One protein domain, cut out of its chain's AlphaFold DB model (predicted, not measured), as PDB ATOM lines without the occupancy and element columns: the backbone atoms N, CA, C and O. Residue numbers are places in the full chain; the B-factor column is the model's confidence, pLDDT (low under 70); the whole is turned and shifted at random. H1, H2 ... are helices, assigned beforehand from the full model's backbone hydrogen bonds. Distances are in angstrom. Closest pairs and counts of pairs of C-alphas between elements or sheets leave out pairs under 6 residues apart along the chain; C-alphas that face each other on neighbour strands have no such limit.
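Overview. This is residues 278 to 332 of the 547 residues of an uncharacterized protein of Burkholderia aenigmatica (UniProt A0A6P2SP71). Four short helices are set crosswise round one wide loop of chain, which runs out along H1, round through H2 at the far end and back to H3, which packs crosswise on residues 280 to 284 of H1, and H4 then bridges between H1 and H2. The links that carry the loop, residues 290 to 296 and 304 to 311, make much of its outline, and the contacts between helices are few. The printed part has 55 residues with four named helices, H1, H2, H3 and H4 in that order, and no named strand; its class is all helix. The whole is compact, with a radius of gyration of the C-alphas of 10.2 A, and its C-alphas span 29 by 21 by 19 A.

Arrangement. H1, residues 278 to 289, touches H3, residues 312 to 318, with its residues 280 to 284 alone. The closest C-alphas of the two are those of Leu 280 and Val 316, 6.6 A apart, and their lines are about perpendicular at 80 degrees. With residues 283 to 287 alone H1 touches H4, residues 324 to 331; their closest C-alphas, those of Trp 287 and Thr 331, are 5.1 A apart. H1 and H4 run the same way at a steep tilt of 53 degrees. H2, residues 297 to 303, touches H4, with the C-alphas of Ile 302 and Ala 326 closest at 6.8 A. Their lines are only just about perpendicular, at 71 degrees. The packing of the helices is mostly crossed: of the three pairs that touch, 0 are at a shallow tilt. H1 and H2 are apart, and so are H3 and H4; H2 and H3 are only just apart, their closest C-alphas 8.1 A from each other. In H1, H2 and H3 every O i to N i+4 pair is within hydrogen-bond range, and in H4 3 of 4 are.

Along the chain. H1 begins at C-alpha 278, (-53.993, 48.980, -14.546), and with 12 residues is the longest helix, 16.9 A from first to last C-alpha. H2, residues 297 to 303, is 10.0 A long and begins at C-alpha 297, (-39.161, 48.207, -39.126). H3, residues 312 to 318, is 9.9 A long. H4, residues 324 to 331, is 11.2 A long and ends at C-alpha 331, (-51.039, 50.811, -30.076).

Size, cuts and confidence. The two C-alphas farthest apart are those of Asp 278 and Glu 295, at 29.7 A. The first and last printed C-alphas, of Asp 278 and Met 332, are 19.3 A apart. The printed part has no cut. The link from H3 to H4 is tight, and those from H1 to H2 and from H2 to H3 are short. The mean pLDDT of the printed part is 87.0, and no printed residue is under 70.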
ATOM      1  N   ASP A 278     -52.704  49.123 -13.862       77.00
ATOM      2  CA  ASP A 278     -53.993  48.980 -14.546       77.00
ATOM      3  C   ASP A 278     -53.915  49.543 -15.971       77.00
ATOM      4  O   ASP A 278     -54.360  48.903 -16.927       77.00
ATOM      5  N   ASN A 279     -53.232  50.678 -16.144       83.12
ATOM      6  CA  ASN A 279     -52.959  51.234 -17.469       83.12
ATOM      7  C   ASN A 279     -52.041  50.318 -18.291       83.12
ATOM      8  O   ASN A 279     -52.269  50.140 -19.490       83.12
ATOM      9  N   LEU A 280     -51.029  49.704 -17.671       87.50
ATOM     10  CA  LEU A 280     -50.146  48.747 -18.344       87.50
ATOM     11  C   LEU A 280     -50.895  47.491 -18.799       87.50
ATOM     12  O   LEU A 280     -50.683  47.037 -19.917       87.50
ATOM     13  N   LYS A 281     -51.835  46.966 -18.003       87.88
ATOM     14  CA  LYS A 281     -52.696  45.844 -18.422       87.88
ATOM     15  C   LYS A 281     -53.547  46.204 -19.640       87.88
ATOM     16  O   LYS A 281     -53.653  45.411 -20.578       87.88
ATOM     17  N   VAL A 282     -54.149  47.396 -19.638       88.38
ATOM     18  CA  VAL A 282     -54.976  47.879 -20.757       88.38
ATOM     19  C   VAL A 282     -54.132  48.070 -22.017       88.38
ATOM     20  O   VAL A 282     -54.510  47.599 -23.090       88.38
ATOM     21  N   THR A 283     -52.976  48.722 -21.894       89.25
ATOM     22  CA  THR A 283     -52.074  48.981 -23.027       89.25
ATOM     23  C   THR A 283     -51.436  47.704 -23.563       89.25
ATOM     24  O   THR A 283     -51.386  47.543 -24.780       89.25
ATOM     25  N   HIS A 284     -51.068  46.752 -22.702       91.38
ATOM     26  CA  HIS A 284     -50.590  45.432 -23.111       91.38
ATOM     27  C   HIS A 284     -51.647  44.672 -23.916       91.38
ATOM     28  O   HIS A 284     -51.358  44.192 -25.010       91.38
ATOM     29  N   ARG A 285     -52.897  44.626 -23.431       91.06
ATOM     30  CA  ARG A 285     -54.011  43.995 -24.157       91.06
ATOM     31  C   ARG A 285     -54.226  44.648 -25.520       91.06
ATOM     32  O   ARG A 285     -54.390  43.954 -26.519       91.06
ATOM     33  N   LEU A 286     -54.221  45.981 -25.562       90.69
ATOM     34  CA  LEU A 286     -54.408  46.737 -26.798       90.69
ATOM     35  C   LEU A 286     -53.274  46.487 -27.799       90.69
ATOM     36  O   LEU A 286     -53.534  46.314 -28.988       90.69
ATOM     37  N   TRP A 287     -52.034  46.457 -27.316       91.88
ATOM     38  CA  TRP A 287     -50.852  46.153 -28.112       91.88
ATOM     39  C   TRP A 287     -50.888  44.720 -28.653       91.88
ATOM     40  O   TRP A 287     -50.679  44.534 -29.845       91.88
ATOM     41  N   GLN A 288     -51.240  43.719 -27.837       91.12
ATOM     42  CA  GLN A 288     -51.386  42.333 -28.298       91.12
ATOM     43  C   GLN A 288     -52.451  42.196 -29.395       91.12
ATOM     44  O   GLN A 288     -52.209  41.553 -30.413       91.12
ATOM     45  N   GLN A 289     -53.608  42.847 -29.231       89.75
ATOM     46  CA  GLN A 289     -54.679  42.844 -30.237       89.75
ATOM     47  C   GLN A 289     -54.274  43.508 -31.555       89.75
ATOM     48  O   GLN A 289     -54.842  43.212 -32.604       89.75
ATOM     49  N   ARG A 290     -53.340  44.456 -31.498       89.94
ATOM     50  CA  ARG A 290     -52.893  45.256 -32.641       89.94
ATOM     51  C   ARG A 290     -51.437  44.980 -32.977       89.94
ATOM     52  O   ARG A 290     -50.776  45.846 -33.538       89.94
ATOM     53  N   LYS A 291     -50.930  43.798 -32.625       88.12
ATOM     54  CA  LYS A 291     -49.522  43.466 -32.804       88.12
ATOM     55  C   LYS A 291     -49.174  43.560 -34.287       88.12
ATOM     56  O   LYS A 291     -49.824  42.952 -35.133       88.12
ATOM     57  N   HIS A 292     -48.173  44.375 -34.593       88.69
ATOM     58  CA  HIS A 292     -47.670  44.502 -35.953       88.69
ATOM     59  C   HIS A 292     -46.898  43.228 -36.349       88.69
ATOM     60  O   HIS A 292     -46.384  42.539 -35.461       88.69
ATOM     61  N   PRO A 293     -46.783  42.929 -37.654       85.56
ATOM     62  CA  PRO A 293     -45.927  41.858 -38.159       85.56
ATOM     63  C   PRO A 293     -44.457  42.051 -37.765       85.56
ATOM     64  O   PRO A 293     -44.019  43.180 -37.513       85.56
ATOM     65  N   GLU A 294     -43.689  40.961 -37.747       82.44
ATOM     66  CA  GLU A 294     -42.263  40.968 -37.384       82.44
ATOM     67  C   GLU A 294     -41.420  41.806 -38.356       82.44
ATOM     68  O   GLU A 294     -40.413  42.406 -37.977       82.44
ATOM     69  N   GLU A 295     -41.883  41.956 -39.596       80.62
ATOM     70  CA  GLU A 295     -41.236  42.765 -40.622       80.62
ATOM     71  C   GLU A 295     -41.401  44.274 -40.385       80.62
ATOM     72  O   GLU A 295     -40.760  45.074 -41.068       80.62
ATOM     73  N   CYS A 296     -42.216  44.705 -39.416       83.56
ATOM     74  CA  CYS A 296     -42.395  46.119 -39.115       83.56
ATOM     75  C   CYS A 296     -41.094  46.744 -38.581       83.56
ATOM     76  O   CYS A 296     -40.702  46.533 -37.434       83.56
ATOM     77  N   GLU A 297     -40.440  47.548 -39.421       82.12
ATOM     78  CA  GLU A 297     -39.161  48.207 -39.126       82.12
ATOM     79  C   GLU A 297     -39.236  49.096 -37.877       82.12
ATOM     80  O   GLU A 297     -38.371  49.024 -37.011       82.12
ATOM     81  N   THR A 298     -40.319  49.863 -37.713       85.19
ATOM     82  CA  THR A 298     -40.512  50.712 -36.528       85.19
ATOM     83  C   THR A 298     -40.664  49.886 -35.250       85.19
ATOM     84  O   THR A 298     -40.087  50.247 -34.231       85.19
ATOM     85  N   CYS A 299     -41.381  48.757 -35.277       88.19
ATOM     86  CA  CYS A 299     -41.453  47.867 -34.113       88.19
ATOM     87  C   CYS A 299     -40.096  47.239 -33.787       88.19
ATOM     88  O   CYS A 299     -39.755  47.149 -32.611       88.19
ATOM     89  N   ARG A 300     -39.318  46.840 -34.803       88.62
ATOM     90  CA  ARG A 300     -37.947  46.340 -34.613       88.62
ATOM     91  C   ARG A 300     -37.040  47.400 -33.998       88.62
ATOM     92  O   ARG A 300     -36.308  47.092 -33.073       88.62
ATOM     93  N   HIS A 301     -37.152  48.653 -34.432       88.25
ATOM     94  CA  HIS A 301     -36.400  49.755 -33.839       88.25
ATOM     95  C   HIS A 301     -36.808  50.030 -32.382       88.25
ATOM     96  O   HIS A 301     -35.948  50.213 -31.530       88.25
ATOM     97  N   ILE A 302     -38.111  50.005 -32.073       89.75
ATOM     98  CA  ILE A 302     -38.617  50.253 -30.712       89.75
ATOM     99  C   ILE A 302     -38.186  49.157 -29.732       89.75
ATOM    100  O   ILE A 302     -37.842  49.454 -28.590       89.75
ATOM    101  N   TRP A 303     -38.255  47.891 -30.148       89.75
ATOM    102  CA  TRP A 303     -37.932  46.764 -29.273       89.75
ATOM    103  C   TRP A 303     -36.455  46.356 -29.315       89.75
ATOM    104  O   TRP A 303     -35.997  45.672 -28.402       89.75
ATOM    105  N   GLY A 304     -35.705  46.781 -30.330       87.38
ATOM    106  CA  GLY A 304     -34.316  46.386 -30.536       87.38
ATOM    107  C   GLY A 304     -34.163  44.914 -30.929       87.38
ATOM    108  O   GLY A 304     -35.122  44.245 -31.327       87.38
ATOM    109  N   GLU A 305     -32.939  44.404 -30.802       84.31
ATOM    110  CA  GLU A 305     -32.569  43.043 -31.222       84.31
ATOM    111  C   GLU A 305     -33.247  41.939 -30.400       84.31
ATOM    112  O   GLU A 305     -33.534  40.868 -30.927       84.31
ATOM    113  N   GLU A 306     -33.593  42.214 -29.138       84.12
ATOM    114  CA  GLU A 306     -34.341  41.281 -28.281       84.12
ATOM    115  C   GLU A 306     -35.763  41.001 -28.801       84.12
ATOM    116  O   GLU A 306     -36.410  40.034 -28.389       84.12
ATOM    117  N   GLY A 307     -36.273  41.851 -29.698       86.06
ATOM    118  CA  GLY A 307     -37.607  41.728 -30.266       86.06
ATOM    119  C   GLY A 307     -38.726  42.025 -29.264       86.06
ATOM    120  O   GLY A 307     -38.507  42.432 -28.121       86.06
ATOM    121  N   ALA A 308     -39.966  41.869 -29.725       89.31
ATOM    122  CA  ALA A 308     -41.162  42.179 -28.944       89.31
ATOM    123  C   ALA A 308     -41.267  41.330 -27.654       89.31
ATOM    124  O   ALA A 308     -41.001  40.126 -27.706       89.31
ATOM    125  N   PRO A 309     -41.729  41.909 -26.527       91.69
ATOM    126  CA  PRO A 309     -41.831  41.186 -25.262       91.69
ATOM    127  C   PRO A 309     -42.781  39.985 -25.366       91.69
ATOM    128  O   PRO A 309     -43.842  40.055 -25.991       91.69
ATOM    129  N   LYS A 310     -42.398  38.855 -24.764       89.50
ATOM    130  CA  LYS A 310     -43.182  37.604 -24.822       89.50
ATOM    131  C   LYS A 310     -44.165  37.459 -23.662       89.50
ATOM    132  O   LYS A 310     -45.186  36.792 -23.813       89.50
ATOM    133  N   THR A 311     -43.872  38.088 -22.528       91.69
ATOM    134  CA  THR A 311     -44.681  38.022 -21.306       91.69
ATOM    135  C   THR A 311     -45.149  39.410 -20.881       91.69
ATOM    136  O   THR A 311     -44.606  40.431 -21.312       91.69
ATOM    137  N   PHE A 312     -46.173  39.455 -20.022       89.25
ATOM    138  CA  PHE A 312     -46.658  40.721 -19.480       89.25
ATOM    139  C   PHE A 312     -45.603  41.378 -18.585       89.25
ATOM    140  O   PHE A 312     -45.429  42.590 -18.632       89.25
ATOM    141  N   GLU A 313     -44.853  40.583 -17.828       89.19
ATOM    142  CA  GLU A 313     -43.774  41.043 -16.957       89.19
ATOM    143  C   GLU A 313     -42.661  41.718 -17.770       89.19
ATOM    144  O   GLU A 313     -42.206  42.808 -17.418       89.19
ATOM    145  N   ASP A 314     -42.278  41.129 -18.908       90.06
ATOM    146  CA  ASP A 314     -41.287  41.730 -19.803       90.06
ATOM    147  C   ASP A 314     -41.816  43.021 -20.452       90.06
ATOM    148  O   ASP A 314     -41.104  44.023 -20.548       90.06
ATOM    149  N   TYR A 315     -43.105  43.052 -20.811       90.94
ATOM    150  CA  TYR A 315     -43.761  44.264 -21.300       90.94
ATOM    151  C   TYR A 315     -43.781  45.381 -20.248       90.94
ATOM    152  O   TYR A 315     -43.462  46.523 -20.566       90.94
ATOM    153  N   VAL A 316     -44.118  45.072 -18.993       89.31
ATOM    154  CA  VAL A 316     -44.133  46.035 -17.876       89.31
ATOM    155  C   VAL A 316     -42.749  46.639 -17.654       89.31
ATOM    156  O   VAL A 316     -42.650  47.826 -17.362       89.31
ATOM    157  N   ARG A 317     -41.683  45.859 -17.839       86.31
ATOM    158  CA  ARG A 317     -40.303  46.340 -17.727       86.31
ATOM    159  C   ARG A 317     -39.897  47.235 -18.902       86.31
ATOM    160  O   ARG A 317     -39.274  48.271 -18.693       86.31
ATOM    161  N   ARG A 318     -40.245  46.848 -20.133       88.31
ATOM    162  CA  ARG A 318     -39.709  47.466 -21.362       88.31
ATOM    163  C   ARG A 318     -40.590  48.566 -21.952       88.31
ATOM    164  O   ARG A 318     -40.074  49.442 -22.630       88.31
ATOM    165  N   TYR A 319     -41.897  48.572 -21.693       89.12
ATOM    166  CA  TYR A 319     -42.828  49.558 -22.255       89.12
ATOM    167  C   TYR A 319     -42.765  50.959 -21.607       89.12
ATOM    168  O   TYR A 319     -42.795  51.948 -22.346       89.12
ATOM    169  N   PRO A 320     -42.684  51.116 -20.268       87.00
ATOM    170  CA  PRO A 320     -42.631  52.429 -19.625       87.00
ATOM    171  C   PRO A 320     -41.505  53.362 -20.096       87.00
ATOM    172  O   PRO A 320     -41.829  54.535 -20.310       87.00
ATOM    173  N   PRO A 321     -40.252  52.911 -20.315       84.31
ATOM    174  CA  PRO A 321     -39.176  53.803 -20.753       84.31
ATOM    175  C   PRO A 321     -39.292  54.254 -22.219       84.31
ATOM    176  O   PRO A 321     -38.623  55.205 -22.604       84.31
ATOM    177  N   ILE A 322     -40.152  53.634 -23.038       86.88
ATOM    178  CA  ILE A 322     -40.316  54.008 -24.453       86.88
ATOM    179  C   ILE A 322     -40.843  55.443 -24.568       86.88
ATOM    180  O   ILE A 322     -41.771  55.850 -23.856       86.88
ATOM    181  N   GLU A 323     -40.314  56.206 -25.521       82.06
ATOM    182  CA  GLU A 323     -40.795  57.554 -25.804       82.06
ATOM    183  C   GLU A 323     -42.289  57.587 -26.159       82.06
ATOM    184  O   GLU A 323     -42.849  56.679 -26.784       82.06
ATOM    185  N   HIS A 324     -42.963  58.681 -25.799       76.38
ATOM    186  CA  HIS A 324     -44.408  58.805 -26.000       76.38
ATOM    187  C   HIS A 324     -44.824  58.665 -27.479       76.38
ATOM    188  O   HIS A 324     -45.841  58.037 -27.780       76.38
ATOM    189  N   GLY A 325     -44.016  59.192 -28.408       75.12
ATOM    190  CA  GLY A 325     -44.252  59.066 -29.849       75.12
ATOM    191  C   GLY A 325     -44.184  57.618 -30.342       75.12
ATOM    192  O   GLY A 325     -45.072  57.171 -31.070       75.12
ATOM    193  N   ALA A 326     -43.190  56.858 -29.880       84.50
ATOM    194  CA  ALA A 326     -43.009  55.447 -30.215       84.50
ATOM    195  C   ALA A 326     -44.121  54.554 -29.627       84.50
ATOM    196  O   ALA A 326     -44.648  53.675 -30.314       84.50
ATOM    197  N   LYS A 327     -44.585  54.835 -28.401       88.12
ATOM    198  CA  LYS A 327     -45.726  54.129 -27.778       88.12
ATOM    199  C   LYS A 327     -47.007  54.189 -28.622       88.12
ATOM    200  O   LYS A 327     -47.787  53.232 -28.632       88.12
ATOM    201  N   ARG A 328     -47.232  55.290 -29.350       86.62
ATOM    202  CA  ARG A 328     -48.383  55.437 -30.257       86.62
ATOM    203  C   ARG A 328     -48.328  54.437 -31.411       86.62
ATOM    204  O   ARG A 328     -49.366  53.895 -31.782       86.62
ATOM    205  N   HIS A 329     -47.139  54.171 -31.950       88.19
ATOM    206  CA  HIS A 329     -46.964  53.185 -33.012       88.19
ATOM    207  C   HIS A 329     -47.328  51.772 -32.534       88.19
ATOM    208  O   HIS A 329     -47.995  51.040 -33.248       88.19
ATOM    209  N   LEU A 330     -46.980  51.407 -31.299       88.69
ATOM    210  CA  LEU A 330     -47.308  50.083 -30.753       88.69
ATOM    211  C   LEU A 330     -48.815  49.859 -30.543       88.69
ATOM    212  O   LEU A 330     -49.272  48.727 -30.469       88.69
ATOM    213  N   THR A 331     -49.607  50.920 -30.407       85.56
ATOM    214  CA  THR A 331     -51.039  50.811 -30.076       85.56
ATOM    215  C   THR A 331     -51.958  51.143 -31.250       85.56
ATOM    216  O   THR A 331     -53.182  51.021 -31.127       85.56
ATOM    217  N   MET A 332     -51.420  51.561 -32.399       86.50
ATOM    218  CA  MET A 332     -52.218  51.829 -33.595       86.50
ATOM    219  C   MET A 332     -52.566  50.535 -34.335       86.50
ATOM    220  O   MET A 332     -51.922  49.511 -34.161       86.50
TER     221      MET A 332